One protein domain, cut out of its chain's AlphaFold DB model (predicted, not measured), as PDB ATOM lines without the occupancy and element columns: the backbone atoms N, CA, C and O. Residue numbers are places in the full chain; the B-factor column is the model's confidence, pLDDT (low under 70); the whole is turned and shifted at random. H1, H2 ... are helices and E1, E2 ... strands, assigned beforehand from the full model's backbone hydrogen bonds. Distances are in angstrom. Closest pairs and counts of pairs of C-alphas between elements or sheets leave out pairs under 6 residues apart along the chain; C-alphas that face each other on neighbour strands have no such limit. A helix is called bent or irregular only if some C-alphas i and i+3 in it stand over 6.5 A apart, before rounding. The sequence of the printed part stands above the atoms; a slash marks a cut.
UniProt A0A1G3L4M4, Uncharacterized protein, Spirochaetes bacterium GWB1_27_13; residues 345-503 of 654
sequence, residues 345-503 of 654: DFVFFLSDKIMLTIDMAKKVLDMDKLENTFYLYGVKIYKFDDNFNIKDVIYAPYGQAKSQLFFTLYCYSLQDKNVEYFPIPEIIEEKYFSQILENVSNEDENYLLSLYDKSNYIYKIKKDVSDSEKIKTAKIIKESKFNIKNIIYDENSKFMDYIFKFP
ATOM      1  N   ASP A 345     123.228 108.663  93.414       65.81
ATOM      2  CA  ASP A 345     123.547 109.713  94.380       65.81
ATOM      3  C   ASP A 345     122.753 111.008  94.168       65.81
ATOM      4  O   ASP A 345     123.298 112.109  94.053       65.81
ATOM      5  N   PHE A 346     121.427 110.893  94.123       69.06
ATOM      6  CA  PHE A 346     120.588 112.081  94.211       69.06
ATOM      7  C   PHE A 346     120.588 112.583  95.643       69.06
ATOM      8  O   PHE A 346     120.302 111.829  96.567       69.06
ATOM      9  N   VAL A 347     120.840 113.873  95.820       67.62
ATOM     10  CA  VAL A 347     120.755 114.545  97.115       67.62
ATOM     11  C   VAL A 347     120.013 115.854  96.919       67.62
ATOM     12  O   VAL A 347     120.357 116.633  96.028       67.62
ATOM     13  N   PHE A 348     118.989 116.098  97.731       68.12
ATOM     14  CA  PHE A 348     118.206 117.327  97.674       68.12
ATOM     15  C   PHE A 348     117.567 117.647  99.024       68.12
ATOM     16  O   PHE A 348     117.163 116.763  99.764       68.12
ATOM     17  N   PHE A 349     117.440 118.930  99.342       60.19
ATOM     18  CA  PHE A 349     116.716 119.395 100.521       60.19
ATOM     19  C   PHE A 349     115.219 119.534 100.222       60.19
ATOM     20  O   PHE A 349     114.837 120.214  99.266       60.19
ATOM     21  N   LEU A 350     114.387 118.883 101.040       62.72
ATOM     22  CA  LEU A 350     112.931 119.063 101.087       62.72
ATOM     23  C   LEU A 350     112.561 120.332 101.872       62.72
ATOM     24  O   LEU A 350     111.592 121.004 101.529       62.72
ATOM     25  N   SER A 351     113.344 120.670 102.901       62.19
ATOM     26  CA  SER A 351     113.283 121.929 103.653       62.19
ATOM     27  C   SER A 351     114.656 122.261 104.253       62.19
ATOM     28  O   SER A 351     115.569 121.441 104.166       62.19
ATOM     29  N   ASP A 352     114.807 123.424 104.898       59.69
ATOM     30  CA  ASP A 352     116.076 123.883 105.500       59.69
ATOM     31  C   ASP A 352     116.724 122.858 106.441       59.69
ATOM     32  O   ASP A 352     117.944 122.811 106.585       59.69
ATOM     33  N   LYS A 353     115.900 122.012 107.065       71.31
ATOM     34  CA  LYS A 353     116.326 120.985 108.017       71.31
ATOM     35  C   LYS A 353     116.005 119.573 107.554       71.31
ATOM     36  O   LYS A 353     116.153 118.651 108.343       71.31
ATOM     37  N   ILE A 354     115.543 119.376 106.319       69.94
ATOM     38  CA  ILE A 354     115.174 118.053 105.814       69.94
ATOM     39  C   ILE A 354     115.891 117.794 104.494       69.94
ATOM     40  O   ILE A 354     115.603 118.441 103.491       69.94
ATOM     41  N   MET A 355     116.787 116.811 104.473       75.62
ATOM     42  CA  MET A 355     117.499 116.359 103.275       75.62
ATOM     43  C   MET A 355     117.022 114.975 102.868       75.62
ATOM     44  O   MET A 355     116.866 114.105 103.706       75.62
ATOM     45  N   LEU A 356     116.832 114.754 101.579       78.19
ATOM     46  CA  LEU A 356     116.519 113.468 100.992       78.19
ATOM     47  C   LEU A 356     117.669 113.031 100.086       78.19
ATOM     48  O   LEU A 356     118.137 113.790  99.236       78.19
ATOM     49  N   THR A 357     118.125 111.800 100.278       77.56
ATOM     50  CA  THR A 357     119.103 111.136  99.427       77.56
ATOM     51  C   THR A 357     118.464 109.927  98.764       77.56
ATOM     52  O   THR A 357     117.662 109.224  99.373       77.56
ATOM     53  N   ILE A 358     118.799 109.681  97.505       80.31
ATOM     54  CA  ILE A 358     118.381 108.495  96.763       80.31
ATOM     55  C   ILE A 358     119.642 107.915  96.147       80.31
ATOM     56  O   ILE A 358     120.229 108.526  95.251       80.31
ATOM     57  N   ASP A 359     120.037 106.737  96.616       74.31
ATOM     58  CA  ASP A 359     121.251 106.065  96.152       74.31
ATOM     59  C   ASP A 359     121.194 105.805  94.641       74.31
ATOM     60  O   ASP A 359     122.178 105.990  93.930       74.31
ATOM     61  N   MET A 360     120.021 105.423  94.120       78.25
ATOM     62  CA  MET A 360     119.820 105.233  92.684       78.25
ATOM     63  C   MET A 360     118.391 105.566  92.254       78.25
ATOM     64  O   MET A 360     117.432 105.053  92.825       78.25
ATOM     65  N   ALA A 361     118.230 106.358  91.193       80.44
ATOM     66  CA  ALA A 361     116.942 106.539  90.525       80.44
ATOM     67  C   ALA A 361     116.998 106.000  89.099       80.44
ATOM     68  O   ALA A 361     117.980 106.199  88.380       80.44
ATOM     69  N   LYS A 362     115.919 105.350  88.668       79.31
ATOM     70  CA  LYS A 362     115.769 104.793  87.323       79.31
ATOM     71  C   LYS A 362     114.511 105.324  86.675       79.31
ATOM     72  O   LYS A 362     113.434 105.275  87.266       79.31
ATOM     73  N   LYS A 363     114.659 105.804  85.447       81.12
ATOM     74  CA  LYS A 363     113.567 106.354  84.653       81.12
ATOM     75  C   LYS A 363     113.050 105.308  83.672       81.12
ATOM     76  O   LYS A 363     113.814 104.795  82.859       81.12
ATOM     77  N   VAL A 364     111.752 105.031  83.723       76.25
ATOM     78  CA  VAL A 364     111.072 104.089  82.827       76.25
ATOM     79  C   VAL A 364     109.881 104.789  82.193       76.25
ATOM     80  O   VAL A 364     109.060 105.368  82.897       76.25
ATOM     81  N   LEU A 365     109.787 104.752  80.866       68.56
ATOM     82  CA  LEU A 365     108.607 105.239  80.159       68.56
ATOM     83  C   LEU A 365     107.497 104.192  80.283       68.56
ATOM     84  O   LEU A 365     107.666 103.062  79.821       68.56
ATOM     85  N   ASP A 366     106.389 104.572  80.909       65.81
ATOM     86  CA  ASP A 366     105.145 103.815  80.858       65.81
ATOM     87  C   ASP A 366     104.536 104.028  79.467       65.81
ATOM     88  O   ASP A 366     104.161 105.142  79.099       65.81
ATOM     89  N   MET A 367     104.505 102.965  78.663       55.97
ATOM     90  CA  MET A 367     104.033 103.035  77.280       55.97
ATOM     91  C   MET A 367     102.513 103.183  77.185       55.97
ATOM     92  O   MET A 367     102.035 103.706  76.182       55.97
ATOM     93  N   ASP A 368     101.770 102.770  78.216       52.28
ATOM     94  CA  ASP A 368     100.308 102.835  78.220       52.28
ATOM     95  C   ASP A 368      99.832 104.252  78.562       52.28
ATOM     96  O   ASP A 368      98.843 104.736  78.014       52.28
ATOM     97  N   LYS A 369     100.573 104.944  79.438       59.03
ATOM     98  CA  LYS A 369     100.260 106.317  79.877       59.03
ATOM     99  C   LYS A 369     101.067 107.401  79.168       59.03
ATOM    100  O   LYS A 369     100.723 108.573  79.278       59.03
ATOM    101  N   LEU A 370     102.131 107.032  78.452       66.56
ATOM    102  CA  LEU A 370     103.129 107.951  77.885       66.56
ATOM    103  C   LEU A 370     103.777 108.870  78.939       66.56
ATOM    104  O   LEU A 370     104.259 109.960  78.626       66.56
ATOM    105  N   GLU A 371     103.824 108.415  80.189       67.19
ATOM    106  CA  GLU A 371     104.388 109.144  81.321       67.19
ATOM    107  C   GLU A 371     105.644 108.449  81.849       67.19
ATOM    108  O   GLU A 371     105.824 107.236  81.741       67.19
ATOM    109  N   ASN A 372     106.554 109.230  82.429       71.44
ATOM    110  CA  ASN A 372     107.757 108.675  83.036       71.44
ATOM    111  C   ASN A 372     107.452 108.221  84.461       71.44
ATOM    112  O   ASN A 372     107.107 109.036  85.311       71.44
ATOM    113  N   THR A 373     107.668 106.937  84.723       75.81
ATOM    114  CA  THR A 373     107.701 106.371  86.067       75.81
ATOM    115  C   THR A 373     109.141 106.349  86.567       75.81
ATOM    116  O   THR A 373     110.047 105.885  85.868       75.81
ATOM    117  N   PHE A 374     109.362 106.831  87.788       78.56
ATOM    118  CA  PHE A 374     110.678 106.814  88.421       78.56
ATOM    119  C   PHE A 374     110.703 105.795  89.547       78.56
ATOM    120  O   PHE A 374     109.918 105.898  90.485       78.56
ATOM    121  N   TYR A 375     111.621 104.838  89.460       80.81
ATOM    122  CA  TYR A 375     111.894 103.873  90.519       80.81
ATOM    123  C   TYR A 375     113.112 104.334  91.307       80.81
ATOM    124  O   TYR A 375     114.167 104.595  90.727       80.81
ATOM    125  N   LEU A 376     112.946 104.465  92.616       80.75
ATOM    126  CA  LEU A 376     113.938 104.991  93.541       80.75
ATOM    127  C   LEU A 376     114.430 103.844  94.428       80.75
ATOM    128  O   LEU A 376     113.623 103.046  94.902       80.75
ATOM    129  N   TYR A 377     115.735 103.764  94.652       79.62
ATOM    130  CA  TYR A 377     116.374 102.742  95.477       79.62
ATOM    131  C   TYR A 377     117.241 103.414  96.535       79.62
ATOM    132  O   TYR A 377     117.902 104.410  96.235       79.62
ATOM    133  N   GLY A 378     117.247 102.850  97.745       75.81
ATOM    134  CA  GLY A 378     118.082 103.335  98.846       75.81
ATOM    135  C   GLY A 378     117.750 104.776  99.227       75.81
ATOM    136  O   GLY A 378     118.601 105.660  99.199       75.81
ATOM    137  N   VAL A 379     116.478 105.043  99.507       79.94
ATOM    138  CA  VAL A 379     116.003 106.389  99.814       79.94
ATOM    139  C   VAL A 379     116.219 106.687 101.299       79.94
ATOM    140  O   VAL A 379     115.782 105.906 102.139       79.94
ATOM    141  N   LYS A 380     116.856 107.808 101.655       82.94
ATOM    142  CA  LYS A 380     117.032 108.249 103.050       82.94
ATOM    143  C   LYS A 380     116.612 109.695 103.238       82.94
ATOM    144  O   LYS A 380     117.052 110.561 102.496       82.94
ATOM    145  N   ILE A 381     115.810 109.973 104.256       79.62
ATOM    146  CA  ILE A 381     115.432 111.321 104.675       79.62
ATOM    147  C   ILE A 381     116.144 111.628 105.990       79.62
ATOM    148  O   ILE A 381     115.961 110.917 106.968       79.62
ATOM    149  N   TYR A 382     116.915 112.700 106.024       79.69
ATOM    150  CA  TYR A 382     117.625 113.216 107.183       79.69
ATOM    151  C   TYR A 382     116.893 114.447 107.709       79.69
ATOM    152  O   TYR A 382     116.650 115.375 106.938       79.69
ATOM    153  N   LYS A 383     116.589 114.480 109.006       79.38
ATOM    154  CA  LYS A 383     116.158 115.686 109.723       79.38
ATOM    155  C   LYS A 383     117.333 116.229 110.529       79.38
ATOM    156  O   LYS A 383     118.008 115.464 111.216       79.38
ATOM    157  N   PHE A 384     117.569 117.531 110.453       75.44
ATOM    158  CA  PHE A 384     118.641 118.224 111.163       75.44
ATOM    159  C   PHE A 384     118.099 119.090 112.309       75.44
ATOM    160  O   PHE A 384     116.964 119.573 112.256       75.44
ATOM    161  N   ASP A 385     118.911 119.292 113.346       78.06
ATOM    162  CA  ASP A 385     118.662 120.291 114.390       78.06
ATOM    163  C   ASP A 385     119.067 121.718 113.936       78.06
ATOM    164  O   ASP A 385     119.473 121.937 112.794       78.06
ATOM    165  N   ASP A 386     118.937 122.715 114.819       76.69
ATOM    166  CA  ASP A 386     119.360 124.105 114.550       76.69
ATOM    167  C   ASP A 386     120.870 124.265 114.304       76.69
ATOM    168  O   ASP A 386     121.300 125.240 113.691       76.69
ATOM    169  N   ASN A 387     121.670 123.299 114.753       74.94
ATOM    170  CA  ASN A 387     123.122 123.272 114.604       74.94
ATOM    171  C   ASN A 387     123.571 122.385 113.425       74.94
ATOM    172  O   ASN A 387     124.763 122.110 113.297       74.94
ATOM    173  N   PHE A 388     122.641 121.941 112.569       72.12
ATOM    174  CA  PHE A 388     122.874 121.006 111.462       72.12
ATOM    175  C   PHE A 388     123.410 119.620 111.871       72.12
ATOM    176  O   PHE A 388     123.959 118.892 111.041       72.12
ATOM    177  N   ASN A 389     123.209 119.197 113.120       76.00
ATOM    178  CA  ASN A 389     123.435 117.809 113.513       76.00
ATOM    179  C   ASN A 389     122.266 116.936 113.056       76.00
ATOM    180  O   ASN A 389     121.109 117.358 113.077       76.00
ATOM    181  N   ILE A 390     122.566 115.697 112.657       79.12
ATOM    182  CA  ILE A 390     121.547 114.720 112.265       79.12
ATOM    183  C   ILE A 390     120.744 114.332 113.504       79.12
ATOM    184  O   ILE A 390     121.288 113.776 114.458       79.12
ATOM    185  N   LYS A 391     119.451 114.618 113.447       82.06
ATOM    186  CA  LYS A 391     118.491 114.402 114.517       82.06
ATOM    187  C   LYS A 391     117.718 113.100 114.315       82.06
ATOM    188  O   LYS A 391     117.706 112.252 115.198       82.06
ATOM    189  N   ASP A 392     117.156 112.925 113.122       80.50
ATOM    190  CA  ASP A 392     116.408 111.731 112.735       80.50
ATOM    191  C   ASP A 392     116.816 111.297 111.318       80.50
ATOM    192  O   ASP A 392     117.170 112.130 110.477       80.50
ATOM    193  N   VAL A 393     116.760 109.995 111.036       81.94
ATOM    194  CA  VAL A 393     117.009 109.428 109.702       81.94
ATOM    195  C   VAL A 393     115.949 108.393 109.395       81.94
ATOM    196  O   VAL A 393     115.806 107.431 110.137       81.94
ATOM    197  N   ILE A 394     115.244 108.558 108.281       81.38
ATOM    198  CA  ILE A 394     114.227 107.629 107.790       81.38
ATOM    199  C   ILE A 394     114.743 106.981 106.512       81.38
ATOM    200  O   ILE A 394     115.039 107.673 105.546       81.38
ATOM    201  N   TYR A 395     114.821 105.658 106.484       80.31
ATOM    202  CA  TYR A 395     115.286 104.863 105.354       80.31
ATOM    203  C   TYR A 395     114.133 104.097 104.708       80.31
ATOM    204  O   TYR A 395     113.397 103.395 105.391       80.31
ATOM    205  N   ALA A 396     114.013 104.164 103.387       76.62
ATOM    206  CA  ALA A 396     113.137 103.313 102.595       76.62
ATOM    207  C   ALA A 396     113.964 102.614 101.499       76.62
ATOM    208  O   ALA A 396     114.592 103.288 100.678       76.62
ATOM    209  N   PRO A 397     113.969 101.270 101.429       70.50
ATOM    210  CA  PRO A 397     114.787 100.551 100.451       70.50
ATOM    211  C   PRO A 397     114.321 100.791  99.008       70.50
ATOM    212  O   PRO A 397     115.143 100.773  98.089       70.50
ATOM    213  N   TYR A 398     113.026 101.065  98.815       75.25
ATOM    214  CA  TYR A 398     112.416 101.329  97.514       75.25
ATOM    215  C   TYR A 398     111.414 102.486  97.590       75.25
ATOM    216  O   TYR A 398     110.760 102.690  98.612       75.25
ATOM    217  N   GLY A 399     111.252 103.204  96.480       76.06
ATOM    218  CA  GLY A 399     110.204 104.202  96.290       76.06
ATOM    219  C   GLY A 399     109.802 104.336  94.823       76.06
ATOM    220  O   GLY A 399     110.498 103.855  93.925       76.06
ATOM    221  N   GLN A 400     108.681 105.009  94.571       76.50
ATOM    222  CA  GLN A 400     108.208 105.285  93.217       76.50
ATOM    223  C   GLN A 400     107.628 106.691  93.091       76.50
ATOM    224  O   GLN A 400     106.858 107.140  93.931       76.50
ATOM    225  N   ALA A 401     107.934 107.367  91.985       72.62
ATOM    226  CA  ALA A 401     107.180 108.534  91.544       72.62
ATOM    227  C   ALA A 401     106.383 108.184  90.279       72.62
ATOM    228  O   ALA A 401     106.964 107.983  89.210       72.62
ATOM    229  N   LYS A 402     105.052 108.083  90.424       59.69
ATOM    230  CA  LYS A 402     104.085 107.915  89.318       59.69
ATOM    231  C   LYS A 402     103.607 109.247  88.733       59.69
ATOM    232  O   LYS A 402     103.034 109.250  87.657       59.69
ATOM    233  N   SER A 403     103.819 110.365  89.430       59.78
ATOM    234  CA  SER A 403     103.425 111.699  88.965       59.78
ATOM    235  C   SER A 403     104.601 112.669  89.021       59.78
ATOM    236  O   SER A 403     105.571 112.437  89.743       59.78
ATOM    237  N   GLN A 404     104.490 113.790  88.301       58.78
ATOM    238  CA  GLN A 404     105.516 114.838  88.291       58.78
ATOM    239  C   GLN A 404     105.756 115.449  89.686       58.78
ATOM    240  O   GLN A 404     106.872 115.866  89.969       58.78
ATOM    241  N   LEU A 405     104.744 115.480  90.565       52.34
ATOM    242  CA  LEU A 405     104.780 116.234  91.832       52.34
ATOM    243  C   LEU A 405     104.717 115.370  93.100       52.34
ATOM    244  O   LEU A 405     105.018 115.861  94.187       52.34
ATOM    245  N   PHE A 406     104.332 114.100  92.997       55.72
ATOM    246  CA  PHE A 406     104.156 113.208  94.145       55.72
ATOM    247  C   PHE A 406     104.949 111.920  93.970       55.72
ATOM    248  O   PHE A 406     104.887 111.280  92.915       55.72
ATOM    249  N   PHE A 407     105.633 111.524  95.040       62.59
ATOM    250  CA  PHE A 407     106.289 110.232  95.159       62.59
ATOM    251  C   PHE A 407     105.799 109.499  96.402       62.59
ATOM    252  O   PHE A 407     105.496 110.093  97.437       62.59
ATOM    253  N   THR A 408     105.714 108.186  96.290       59.06
ATOM    254  CA  THR A 408     105.413 107.291  97.395       59.06
ATOM    255  C   THR A 408     106.711 106.624  97.840       59.06
ATOM    256  O   THR A 408     107.424 106.003  97.050       59.06
ATOM    257  N   LEU A 409     107.044 106.774  99.123       63.50
ATOM    258  CA  LEU A 409     108.120 106.030  99.779       63.50
ATOM    259  C   LEU A 409     107.554 104.739 100.337       63.50
ATOM    260  O   LEU A 409     107.467 104.544 101.545       63.50
ATOM    261  N   TYR A 410     107.071 103.906  99.427       63.06
ATOM    262  CA  TYR A 410     106.570 102.593  99.765       63.06
ATOM    263  C   TYR A 410     106.462 101.735  98.512       63.06
ATOM    264  O   TYR A 410     105.918 102.174  97.496       63.06
ATOM    265  N   CYS A 411     106.929 100.495  98.617       50.91
ATOM    266  CA  CYS A 411     106.714  99.462  97.611       50.91
ATOM    267  C   CYS A 411     106.196  98.193  98.291       50.91
ATOM    268  O   CYS A 411     106.541  97.904  99.437       50.91
ATOM    269  N   TYR A 412     105.362  97.435  97.584       51.84
ATOM    270  CA  TYR A 412     104.598  96.331  98.158       51.84
ATOM    271  C   TYR A 412     104.574  95.122  97.217       51.84
ATOM    272  O   TYR A 412     104.425  95.267  96.006       51.84
ATOM    273  N   SER A 413     104.669  93.914  97.770       48.91
ATOM    274  CA  SER A 413     104.467  92.679  97.009       48.91
ATOM    275  C   SER A 413     102.991  92.283  96.940       48.91
ATOM    276  O   SER A 413     102.414  91.894  97.953       48.91
ATOM    277  N   LEU A 414     102.405  92.245  95.732       43.16
ATOM    278  CA  LEU A 414     101.038  91.737  95.497       43.16
ATOM    279  C   LEU A 414     100.784  90.322  96.038       43.16
ATOM    280  O   LEU A 414      99.639  89.939  96.267       43.16
ATOM    281  N   GLN A 415     101.846  89.541  96.226       45.38
ATOM    282  CA  GLN A 415     101.769  88.118  96.541       45.38
ATOM    283  C   GLN A 415     101.903  87.819  98.038       45.38
ATOM    284  O   GLN A 415     101.479  86.751  98.474       45.38
ATOM    285  N   ASP A 416     102.458  88.739  98.835       51.22
ATOM    286  CA  ASP A 416     102.703  88.498 100.257       51.22
ATOM    287  C   ASP A 416     102.502  89.766 101.093       51.22
ATOM    288  O   ASP A 416     103.238  90.745 100.962       51.22
ATOM    289  N   LYS A 417     101.527  89.710 102.011       47.16
ATOM    290  CA  LYS A 417     101.244  90.761 103.002       47.16
ATOM    291  C   LYS A 417     102.425  91.061 103.929       47.16
ATOM    292  O   LYS A 417     102.419  92.084 104.597       47.16
ATOM    293  N   ASN A 418     103.417  90.171 103.995       46.38
ATOM    294  CA  ASN A 418     104.615  90.339 104.813       46.38
ATOM    295  C   ASN A 418     105.775  91.014 104.065       46.38
ATOM    296  O   ASN A 418     106.768  91.365 104.696       46.38
ATOM    297  N   VAL A 419     105.674  91.201 102.745       51.66
ATOM    298  CA  VAL A 419     106.711  91.862 101.937       51.66
ATOM    299  C   VAL A 419     106.253  93.287 101.639       51.66
ATOM    300  O   VAL A 419     105.851  93.662 100.534       51.66
ATOM    301  N   GLU A 420     106.267  94.069 102.709       52.88
ATOM    302  CA  GLU A 420     105.925  95.480 102.747       52.88
ATOM    303  C   GLU A 420     107.174  96.281 103.092       52.88
ATOM    304  O   GLU A 420     107.754  96.119 104.165       52.88
ATOM    305  N   TYR A 421     107.606  97.152 102.185       60.88
ATOM    306  CA  TYR A 421     108.793  97.970 102.410       60.88
ATOM    307  C   TYR A 421     108.379  99.322 102.977       60.88
ATOM    308  O   TYR A 421     108.284 100.307 102.245       60.88
ATOM    309  N   PHE A 422     108.090  99.341 104.280       64.06
ATOM    310  CA  PHE A 422     107.785 100.568 105.015       64.06
ATOM    311  C   PHE A 422     109.068 101.341 105.356       64.06
ATOM    312  O   PHE A 422     110.114 100.710 105.547       64.06
ATOM    313  N   PRO A 423     109.026 102.684 105.430       71.62
ATOM    314  CA  PRO A 423     110.164 103.450 105.910       71.62
ATOM    315  C   PRO A 423     110.543 103.044 107.343       71.62
ATOM    316  O   PRO A 423     109.680 102.787 108.178       71.62
ATOM    317  N   ILE A 424     111.840 102.992 107.628       77.81
ATOM    318  CA  ILE A 424     112.410 102.598 108.917       77.81
ATOM    319  C   ILE A 424     113.191 103.793 109.462       77.81
ATOM    320  O   ILE A 424     114.070 104.299 108.763       77.81
ATOM    321  N   PRO A 425     112.927 104.255 110.687       80.19
ATOM    322  CA  PRO A 425     113.717 105.301 111.296       80.19
ATOM    323  C   PRO A 425     115.062 104.722 111.772       80.19
ATOM    324  O   PRO A 425     115.150 104.172 112.856       80.19
ATOM    325  N   GLU A 426     116.128 104.819 110.973       83.31
ATOM    326  CA  GLU A 426     117.476 104.361 111.364       83.31
ATOM    327  C   GLU A 426     118.050 105.158 112.548       83.31
ATOM    328  O   GLU A 426     118.882 104.639 113.297       83.31
ATOM    329  N   ILE A 427     117.624 106.415 112.703       82.62
ATOM    330  CA  ILE A 427     117.935 107.292 113.837       82.62
ATOM    331  C   ILE A 427     116.635 107.982 114.251       82.62
ATOM    332  O   ILE A 427     115.952 108.537 113.388       82.62
ATOM    333  N   ILE A 428     116.298 107.948 115.540       87.69
ATOM    334  CA  ILE A 428     115.046 108.507 116.060       87.69
ATOM    335  C   ILE A 428     115.198 109.065 117.473       87.69
ATOM    336  O   ILE A 428     115.832 108.447 118.331       87.69
ATOM    337  N   GLU A 429     114.593 110.223 117.736       86.25
ATOM    338  CA  GLU A 429     114.494 110.750 119.102       86.25
ATOM    339  C   GLU A 429     113.723 109.811 120.042       86.25
ATOM    340  O   GLU A 429     112.697 109.229 119.682       86.25
ATOM    341  N   GLU A 430     114.150 109.769 121.306       87.38
ATOM    342  CA  GLU A 430     113.521 108.986 122.374       87.38
ATOM    343  C   GLU A 430     112.015 109.238 122.485       87.38
ATOM    344  O   GLU A 430     111.254 108.283 122.590       87.38
ATOM    345  N   LYS A 431     111.562 110.492 122.351       86.94
ATOM    346  CA  LYS A 431     110.132 110.826 122.437       86.94
ATOM    347  C   LYS A 431     109.276 110.082 121.401       86.94
ATOM    348  O   LYS A 431     108.145 109.719 121.707       86.94
ATOM    349  N   TYR A 432     109.789 109.874 120.186       85.38
ATOM    350  CA  TYR A 432     109.057 109.178 119.126       85.38
ATOM    351  C   TYR A 432     109.248 107.664 119.245       85.38
ATOM    352  O   TYR A 432     108.307 106.913 119.012       85.38
ATOM    353  N   PHE A 433     110.436 107.209 119.659       87.81
ATOM    354  CA  PHE A 433     110.682 105.787 119.895       87.81
ATOM    355  C   PHE A 433     109.784 105.236 121.009       87.81
ATOM    356  O   PHE A 433     109.172 104.188 120.830       87.81
ATOM    357  N   SER A 434     109.610 105.973 122.111       87.06
ATOM    358  CA  SER A 434     108.682 105.602 123.186       87.06
ATOM    359  C   SER A 434     107.238 105.456 122.693       87.06
ATOM    360  O   SER A 434     106.579 104.490 123.059       87.06
ATOM    361  N   GLN A 435     106.772 106.331 121.793       86.88
ATOM    362  CA  GLN A 435     105.430 106.221 121.197       86.88
ATOM    363  C   GLN A 435     105.254 104.951 120.350       86.88
ATOM    364  O   GLN A 435     104.152 104.404 120.285       86.88
ATOM    365  N   ILE A 436     106.321 104.479 119.692       84.88
ATOM    366  CA  ILE A 436     106.302 103.203 118.961       84.88
ATOM    367  C   ILE A 436     106.185 102.048 119.962       84.88
ATOM    368  O   ILE A 436     105.326 101.186 119.788       84.88
ATOM    369  N   LEU A 437     107.009 102.048 121.017       89.19
ATOM    370  CA  LEU A 437     107.033 100.976 122.020       89.19
ATOM    371  C   LEU A 437     105.702 100.840 122.779       89.19
ATOM    372  O   LEU A 437     105.270  99.725 123.046       89.19
ATOM    373  N   GLU A 438     105.007 101.947 123.057       87.94
ATOM    374  CA  GLU A 438     103.701 101.948 123.744       87.94
ATOM    375  C   GLU A 438     102.594 101.183 122.996       87.94
ATOM    376  O   GLU A 438     101.591 100.802 123.603       87.94
ATOM    377  N   ASN A 439     102.750 100.962 121.686       83.75
ATOM    378  CA  ASN A 439     101.709 100.414 120.815       83.75
ATOM    379  C   ASN A 439     102.051  99.040 120.213       83.75
ATOM    380  O   ASN A 439     101.345  98.584 119.311       83.75
ATOM    381  N   VAL A 440     103.113  98.378 120.679       86.69
ATOM    382  CA  VAL A 440     103.547  97.059 120.180       86.69
ATOM    383  C   VAL A 440     103.487  95.989 121.271       86.69
ATOM    384  O   VAL A 440     103.303  96.286 122.448       86.69
ATOM    385  N   SER A 441     103.588  94.716 120.882       87.88
ATOM    386  CA  SER A 441     103.621  93.612 121.844       87.88
ATOM    387  C   SER A 441     104.939  93.595 122.633       87.88
ATOM    388  O   SER A 441     105.965  94.049 122.134       87.88
ATOM    389  N   ASN A 442     104.954  92.993 123.829       85.75
ATOM    390  CA  ASN A 442     106.187  92.849 124.621       85.75
ATOM    391  C   ASN A 442     107.299  92.088 123.865       85.75
ATOM    392  O   ASN A 442     108.485  92.296 124.118       85.75
ATOM    393  N   GLU A 443     106.944  91.167 122.964       87.81
ATOM    394  CA  GLU A 443     107.921  90.442 122.141       87.81
ATOM    395  C   GLU A 443     108.564  91.373 121.103       87.81
ATOM    396  O   GLU A 443     109.787  91.387 120.943       87.81
ATOM    397  N   ASP A 444     107.748  92.210 120.460       86.88
ATOM    398  CA  ASP A 444     108.194  93.192 119.473       86.88
ATOM    399  C   ASP A 444     108.976  94.347 120.109       86.88
ATOM    400  O   ASP A 444     109.957  94.816 119.534       86.88
ATOM    401  N   GLU A 445     108.599  94.768 121.318       88.19
ATOM    402  CA  GLU A 445     109.322  95.762 122.114       88.19
ATOM    403  C   GLU A 445     110.758  95.296 122.391       88.19
ATOM    404  O   GLU A 445     111.724  95.995 122.079       88.19
ATOM    405  N   ASN A 446     110.910  94.070 122.903       87.69
ATOM    406  CA  ASN A 446     112.217  93.468 123.161       87.69
ATOM    407  C   ASN A 446     113.034  93.314 121.873       87.69
ATOM    408  O   ASN A 446     114.246  93.546 121.870       87.69
ATOM    409  N   TYR A 447     112.380  92.958 120.765       89.69
ATOM    410  CA  TYR A 447     113.027  92.887 119.461       89.69
ATOM    411  C   TYR A 447     113.543  94.259 119.000       89.69
ATOM    412  O   TYR A 447     114.716  94.371 118.636       89.69
ATOM    413  N   LEU A 448     112.728  95.316 119.078       87.94
ATOM    414  CA  LEU A 448     113.146  96.678 118.739       87.94
ATOM    415  C   LEU A 448     114.287  97.156 119.646       87.94
ATOM    416  O   LEU A 448     115.301  97.642 119.150       87.94
ATOM    417  N   LEU A 449     114.190  96.955 120.961       89.12
ATOM    418  CA  LEU A 449     115.259  97.306 121.902       89.12
ATOM    419  C   LEU A 449     116.561  96.535 121.635       89.12
ATOM    420  O   LEU A 449     117.648  97.060 121.866       89.12
ATOM    421  N   SER A 450     116.480  95.309 121.108       88.62
ATOM    422  CA  SER A 450     117.665  94.543 120.710       88.62
ATOM    423  C   SER A 450     118.349  95.101 119.455       88.62
ATOM    424  O   SER A 450     119.558  94.917 119.295       88.62
ATOM    425  N   LEU A 451     117.609  95.804 118.592       87.88
ATOM    426  CA  LEU A 451     118.084  96.341 117.313       87.88
ATOM    427  C   LEU A 451     118.599  97.779 117.389       87.88
ATOM    428  O   LEU A 451     119.399  98.170 116.538       87.88
ATOM    429  N   TYR A 452     118.154  98.558 118.374       89.38
ATOM    430  CA  TYR A 452     118.531  99.961 118.532       89.38
ATOM    431  C   TYR A 452     119.469 100.169 119.723       89.38
ATOM    432  O   TYR A 452     119.168  99.784 120.848       89.38
ATOM    433  N   ASP A 453     120.584 100.856 119.486       88.75
ATOM    434  CA  ASP A 453     121.463 101.366 120.532       88.75
ATOM    435  C   ASP A 453     120.989 102.754 120.981       88.75
ATOM    436  O   ASP A 453     120.819 103.667 120.165       88.75
ATOM    437  N   LYS A 454     120.799 102.930 122.292       88.38
ATOM    438  CA  LYS A 454     120.454 104.223 122.892       88.38
ATOM    439  C   LYS A 454     121.719 105.022 123.197       88.38
ATOM    440  O   LYS A 454     122.593 104.561 123.928       88.38
ATOM    441  N   SER A 455     121.781 106.261 122.716       84.44
ATOM    442  CA  SER A 455     122.824 107.227 123.075       84.44
ATOM    443  C   SER A 455     122.250 108.645 123.085       84.44
ATOM    444  O   SER A 455     121.610 109.039 122.120       84.44
ATOM    445  N   ASN A 456     122.459 109.415 124.161       78.75
ATOM    446  CA  ASN A 456     122.056 110.830 124.265       78.75
ATOM    447  C   ASN A 456     120.618 111.140 123.780       78.75
ATOM    448  O   ASN A 456     120.437 111.987 122.912       78.75
ATOM    449  N   TYR A 457     119.603 110.464 124.336       82.25
ATOM    450  CA  TYR A 457     118.179 110.630 123.968       82.25
ATOM    451  C   TYR A 457     117.833 110.299 122.502       82.25
ATOM    452  O   TYR A 457     116.763 110.663 122.014       82.25
ATOM    453  N   ILE A 458     118.719 109.592 121.799       84.38
ATOM    454  CA  ILE A 458     118.532 109.134 120.422       84.38
ATOM    455  C   ILE A 458     118.712 107.615 120.381       84.38
ATOM    456  O   ILE A 458     119.647 107.066 120.973       84.38
ATOM    457  N   TYR A 459     117.826 106.939 119.661       88.25
ATOM    458  CA  TYR A 459     117.929 105.522 119.336       88.25
ATOM    459  C   TYR A 459     118.465 105.379 117.915       88.25
ATOM    460  O   TYR A 459     117.956 106.001 116.983       88.25
ATOM    461  N   LYS A 460     119.501 104.557 117.743       86.94
ATOM    462  CA  LYS A 460     120.140 104.310 116.450       86.94
ATOM    463  C   LYS A 460     120.187 102.824 116.149       86.94
ATOM    464  O   LYS A 460     120.633 102.049 116.988       86.94
ATOM    465  N   ILE A 461     119.786 102.429 114.946       84.50
ATOM    466  CA  ILE A 461     119.862 101.028 114.532       84.50
ATOM    467  C   ILE A 461     121.327 100.547 114.541       84.50
ATOM    468  O   ILE A 461     122.235 101.264 114.098       84.50
ATOM    469  N   LYS A 462     121.571  99.343 115.069       83.69
ATOM    470  CA  LYS A 462     122.903  98.716 115.092       83.69
ATOM    471  C   LYS A 462     123.472  98.600 113.673       83.69
ATOM    472  O   LYS A 462     122.736  98.460 112.695       83.69
ATOM    473  N   LYS A 463     124.801  98.684 113.533       61.19
ATOM    474  CA  LYS A 463     125.461  98.443 112.236       61.19
ATOM    475  C   LYS A 463     125.275  96.971 111.829       61.19
ATOM    476  O   LYS A 463     125.271  96.106 112.695       61.19
ATOM    477  N   ASP A 464     125.134  96.724 110.525       65.38
ATOM    478  CA  ASP A 464     125.047  95.393 109.886       65.38
ATOM    479  C   ASP A 464     123.743  94.594 110.077       65.38
ATOM    480  O   ASP A 464     123.728  93.372 109.940       65.38
ATOM    481  N   VAL A 465     122.618  95.273 110.315       74.06
ATOM    482  CA  VAL A 465     121.289  94.633 110.321       74.06
ATOM    483  C   VAL A 465     120.915  94.155 108.914       74.06
ATOM    484  O   VAL A 465     120.950  94.931 107.952       74.06
ATOM    485  N   SER A 466     120.533  92.882 108.805       71.12
ATOM    486  CA  SER A 466     120.147  92.239 107.545       71.12
ATOM    487  C   SER A 466     118.869  92.846 106.951       71.12
ATOM    488  O   SER A 466     118.002  93.342 107.674       71.12
ATOM    489  N   ASP A 467     118.688  92.757 105.628       61.66
ATOM    490  CA  ASP A 467     117.454  93.223 104.972       61.66
ATOM    491  C   ASP A 467     116.203  92.531 105.541       61.66
ATOM    492  O   ASP A 467     115.162  93.165 105.705       61.66
ATOM    493  N   SER A 468     116.307  91.255 105.927       65.56
ATOM    494  CA  SER A 468     115.226  90.515 106.591       65.56
ATOM    495  C   SER A 468     114.827  91.102 107.947       65.56
ATOM    496  O   SER A 468     113.641  91.164 108.268       65.56
ATOM    497  N   GLU A 469     115.791  91.566 108.740       74.38
ATOM    498  CA  GLU A 469     115.525  92.196 110.038       74.38
ATOM    499  C   GLU A 469     114.973  93.610 109.869       74.38
ATOM    500  O   GLU A 469     114.056  94.009 110.587       74.38
ATOM    501  N   LYS A 470     115.453  94.351 108.865       70.44
ATOM    502  CA  LYS A 470     114.868  95.636 108.468       70.44
ATOM    503  C   LYS A 470     113.399  95.476 108.068       70.44
ATOM    504  O   LYS A 470     112.566  96.255 108.522       70.44
ATOM    505  N   ILE A 471     113.055  94.437 107.304       64.50
ATOM    506  CA  ILE A 471     111.661  94.133 106.931       64.50
ATOM    507  C   ILE A 471     110.814  93.812 108.170       64.50
ATOM    508  O   ILE A 471     109.727  94.367 108.328       64.50
ATOM    509  N   LYS A 472     111.311  92.968 109.084       75.38
ATOM    510  CA  LYS A 472     110.605  92.673 110.343       75.38
ATOM    511  C   LYS A 472     110.392  93.943 111.182       75.38
ATOM    512  O   LYS A 472     109.302  94.156 111.701       75.38
ATOM    513  N   THR A 473     111.392  94.817 111.246       77.62
ATOM    514  CA  THR A 473     111.319  96.116 111.935       77.62
ATOM    515  C   THR A 473     110.276  97.038 111.301       77.62
ATOM    516  O   THR A 473     109.445  97.603 112.007       77.62
ATOM    517  N   ALA A 474     110.273  97.153 109.970       72.75
ATOM    518  CA  ALA A 474     109.295  97.934 109.215       72.75
ATOM    519  C   ALA A 474     107.856  97.467 109.493       72.75
ATOM    520  O   ALA A 474     106.960  98.290 109.682       72.75
ATOM    521  N   LYS A 475     107.652  96.146 109.577       71.38
ATOM    522  CA  LYS A 475     106.363  95.539 109.922       71.38
ATOM    523  C   LYS A 475     105.903  95.922 111.331       71.38
ATOM    524  O   LYS A 475     104.781  96.397 111.482       71.38
ATOM    525  N   ILE A 476     106.776  95.794 112.328       79.06
ATOM    526  CA  ILE A 476     106.468  96.158 113.722       79.06
ATOM    527  C   ILE A 476     106.108  97.646 113.834       79.06
ATOM    528  O   ILE A 476     105.125  98.012 114.477       79.06
ATOM    529  N   ILE A 477     106.858  98.522 113.158       76.62
ATOM    530  CA  ILE A 477     106.571  99.964 113.152       76.62
ATOM    531  C   ILE A 477     105.205 100.243 112.522       76.62
ATOM    532  O   ILE A 477     104.436 101.034 113.064       76.62
ATOM    533  N   LYS A 478     104.854  99.577 111.418       72.75
ATOM    534  CA  LYS A 478     103.522  99.712 110.817       72.75
ATOM    535  C   LYS A 478     102.417  99.257 111.777       72.75
ATOM    536  O   LYS A 478     101.386  99.921 111.888       72.75
ATOM    537  N   GLU A 479     102.626  98.148 112.481       74.19
ATOM    538  CA  GLU A 479     101.668  97.598 113.448       74.19
ATOM    539  C   GLU A 479     101.459  98.520 114.659       74.19
ATOM    540  O   GLU A 479     100.330  98.627 115.141       74.19
ATOM    541  N   SER A 480     102.485  99.287 115.050       76.56
ATOM    542  CA  SER A 480     102.384 100.327 116.088       76.56
ATOM    543  C   SER A 480     101.446 101.490 115.721       76.56
ATOM    544  O   SER A 480     101.105 102.303 116.579       76.56
ATOM    545  N   LYS A 481     101.027 101.601 114.447       72.62
ATOM    546  CA  LYS A 481     100.242 102.725 113.891       72.62
ATOM    547  C   LYS A 481     100.909 104.095 114.072       72.62
ATOM    548  O   LYS A 481     100.241 105.126 113.980       72.62
ATOM    549  N   PHE A 482     102.215 104.117 114.324       75.62
ATOM    550  CA  PHE A 482     102.983 105.344 114.418       75.62
ATOM    551  C   PHE A 482     103.082 106.022 113.045       75.62
ATOM    552  O   PHE A 482     103.562 105.434 112.073       75.62
ATOM    553  N   ASN A 483     102.662 107.286 112.966       71.12
ATOM    554  CA  ASN A 483     102.780 108.062 111.739       71.12
ATOM    555  C   ASN A 483     104.210 108.600 111.590       71.12
ATOM    556  O   ASN A 483     104.594 109.575 112.237       71.12
ATOM    557  N   ILE A 484     104.986 108.003 110.682       70.69
ATOM    558  CA  ILE A 484     106.376 108.399 110.405       70.69
ATOM    559  C   ILE A 484     106.496 109.868 109.968       70.69
ATOM    560  O   ILE A 484     107.528 110.495 110.217       70.69
ATOM    561  N   LYS A 485     105.450 110.483 109.397       67.44
ATOM    562  CA  LYS A 485     105.474 111.919 109.072       67.44
ATOM    563  C   LYS A 485     105.566 112.811 110.300       67.44
ATOM    564  O   LYS A 485     106.063 113.926 110.155       67.44
ATOM    565  N   ASN A 486     105.171 112.344 111.483       72.19
ATOM    566  CA  ASN A 486     105.327 113.111 112.720       72.19
ATOM    567  C   ASN A 486     106.805 113.372 113.037       72.19
ATOM    568  O   ASN A 486     107.128 114.419 113.588       72.19
ATOM    569  N   ILE A 487     107.708 112.480 112.608       72.81
ATOM    570  CA  ILE A 487     109.156 112.717 112.684       72.81
ATOM    571  C   ILE A 487     109.536 113.904 111.791       72.81
ATOM    572  O   ILE A 487     110.375 114.715 112.160       72.81
ATOM    573  N   ILE A 488     108.907 114.049 110.624       66.25
ATOM    574  CA  ILE A 488     109.322 114.995 109.580       66.25
ATOM    575  C   ILE A 488     108.672 116.373 109.758       66.25
ATOM    576  O   ILE A 488     109.385 117.373 109.762       66.25
ATOM    577  N   TYR A 489     107.350 116.433 109.918       63.94
ATOM    578  CA  TYR A 489     106.579 117.679 109.845       63.94
ATOM    579  C   TYR A 489     106.015 118.171 111.186       63.94
ATOM    580  O   TYR A 489     105.446 119.254 111.202       63.94
ATOM    581  N   ASP A 490     106.174 117.433 112.295       57.38
ATOM    582  CA  ASP A 490     105.620 117.797 113.620       57.38
ATOM    583  C   ASP A 490     104.118 118.211 113.578       57.38
ATOM    584  O   ASP A 490     103.638 118.961 114.426       57.38
ATOM    585  N   GLU A 491     103.343 117.702 112.607       51.84
ATOM    586  CA  GLU A 491     101.920 118.009 112.410       51.84
ATOM    587  C   GLU A 491     101.084 116.737 112.190       51.84
ATOM    588  O   GLU A 491     101.436 115.868 111.390       51.84
ATOM    589  N   ASN A 492      99.911 116.678 112.836       42.62
ATOM    590  CA  ASN A 492      98.894 115.635 112.655       42.62
ATOM    591  C   ASN A 492      98.180 115.780 111.294       42.62
ATOM    592  O   ASN A 492      96.998 116.127 111.224       42.62
ATOM    593  N   SER A 493      98.886 115.546 110.187       41.50
ATOM    594  CA  SER A 493      98.267 115.545 108.858       41.50
ATOM    595  C   SER A 493      97.517 114.225 108.617       41.50
ATOM    596  O   SER A 493      98.079 113.145 108.785       41.50
ATOM    597  N   LYS A 494      96.251 114.295 108.183       38.31
ATOM    598  CA  LYS A 494      95.394 113.131 107.856       38.31
ATOM    599  C   LYS A 494      95.774 112.408 106.545       38.31
ATOM    600  O   LYS A 494      94.997 111.601 106.051       38.31
ATOM    601  N   PHE A 495      96.915 112.732 105.933       36.25
ATOM    602  CA  PHE A 495      97.305 112.238 104.607       36.25
ATOM    603  C   PHE A 495      98.267 111.048 104.732       36.25
ATOM    604  O   PHE A 495      99.330 111.220 105.329       36.25
ATOM    605  N   MET A 496      97.923 109.904 104.118       46.47
ATOM    606  CA  MET A 496      98.663 108.620 104.074       46.47
ATOM    607  C   MET A 496     100.165 108.701 104.428       46.47
ATOM    608  O   MET A 496     100.911 109.471 103.807       46.47
ATOM    609  N   ASP A 497     100.610 107.858 105.369       51.88
ATOM    610  CA  ASP A 497     101.897 107.909 106.100       51.88
ATOM    611  C   ASP A 497     103.180 107.911 105.236       51.88
ATOM    612  O   ASP A 497     104.261 108.240 105.716       51.88
ATOM    613  N   TYR A 498     103.080 107.594 103.944       57.12
ATOM    614  CA  TYR A 498     104.211 107.305 103.048       57.12
ATOM    615  C   TYR A 498     104.220 108.122 101.740       57.12
ATOM    616  O   TYR A 498     105.079 107.910 100.883       57.12
ATOM    617  N   ILE A 499     103.277 109.055 101.548       53.94
ATOM    618  CA  ILE A 499     103.237 109.927 100.359       53.94
ATOM    619  C   ILE A 499     103.956 111.242 100.647       53.94
ATOM    620  O   ILE A 499     103.562 111.985 101.552       53.94
ATOM    621  N   PHE A 500     104.953 111.553  99.827       60.53
ATOM    622  CA  PHE A 500     105.737 112.776  99.882       60.53
ATOM    623  C   PHE A 500     105.519 113.605  98.616       60.53
ATOM    624  O   PHE A 500     105.428 113.086  97.501       60.53
ATOM    625  N   LYS A 501     105.422 114.923  98.783       56.03
ATOM    626  CA  LYS A 501     105.308 115.853  97.663       56.03
ATOM    627  C   LYS A 501     106.691 116.404  97.344       56.03
ATOM    628  O   LYS A 501     107.348 116.950  98.228       56.03
ATOM    629  N   PHE A 502     107.119 116.273  96.092       54.28
ATOM    630  CA  PHE A 502     108.257 117.042  95.623       54.28
ATOM    631  C   PHE A 502     107.818 118.494  95.397       54.28
ATOM    632  O   PHE A 502     106.767 118.739  94.798       54.28
ATOM    633  N   PRO A 503     108.631 119.470  95.809       51.97
ATOM    634  CA  PRO A 503     108.422 120.869  95.442       51.97
ATOM    635  C   PRO A 503     108.641 121.143  93.940       51.97
ATOM    636  O   PRO A 503     108.198 122.176  93.450       51.97
TER     637      PRO A 503
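What this domain is: This is residues 345 to 503 of the 654 residues of an uncharacterized protein of Spirochaetes bacterium GWB1_27_13 (UniProt A0A1G3L4M4). A long, twisted sheet of seven strands runs through the domain, with four long or bent strands, E1 to E4, at one end and the short strands E6, E8 and E7 at the other, where H1, H2 and H3 gather. H4 packs over E4, and the small strand pair E5 and E9 sits by the last residues of E4. The printed part has 159 residues with nine named strands and four named helices, in the order E1 E2 E3 E4 E5 E6 H1 H2 E7 E8 H3 H4 E9. The large sheet's order is E1 E2 E3 E4 E6 E8 E7, antiparallel throughout; the class is mixed, helices and strands. The whole is compact, with a radius of gyration of the C-alphas of 16.0 A and spans of 48 by 42 by 33 A.

Where its parts are: E1, residues 345 to 351, begins at C-alpha 345 (123.547, 109.713, 94.380). E2, residues 354 to 366, is 30.4 A long, E3, residues 371 to 384, 34.3 A, and E4, residues 390 to 401, 26.0 A. E5 is residues 406 to 408, E6 424 to 429, H1 430 to 437 and H2 442 to 451. E7 is residues 452 to 455 and E8 458 to 461. H3, residues 467 to 479, is 18.4 A long. H4 is residues 485 to 489; E9, residues 499 to 501, ends at C-alpha 501 (105.308, 115.853, 97.663).

How they stand to each other: E1 to E4 form a meander, each strand the antiparallel neighbour of the one before; N 348 and O 356 are 2.9 A apart, N 362 and O 375 2.8 A, N 381 and O 394 2.7 A. E2 bends by 74 degrees at residue 359, E3 by 72 at 377 and E4 by 81 at 398. E6 pairs with E4, N 395 and O 424 at 2.8 A, and with E8, N 428 and O 459 at 2.9 A. E7 and E8 are a hairpin, N 453 and O 460 at 2.8 A. E6, H1, H2 and E7 make a split strand-helix-strand unit, two strands running the same way with E8 between them, its crossover right-handed. H1 and H4 are on the same face, at heights over the sheet of 9.4 A and 8.7 A. H3 is over E6, its closest C-alphas Ile 424 and Ala 474 5.6 A apart; H2 only grazes the sheet. E5 and E9 pair with N 407 and O 500 at 2.9 A. In H2, H3 and H4 every O i to N i+4 pair is within hydrogen-bond range, in H1 3 of 4.

The domain as a whole: The C-alphas farthest apart, Asp 368 and Asn 456, are 51.5 A apart. The printed part has no cut. The link from E5 to E6 is long, 15 residues. Mean pLDDT of the printed part is 71.7; 59 residues are under 70, among them 402 to 422 and 488 to 503.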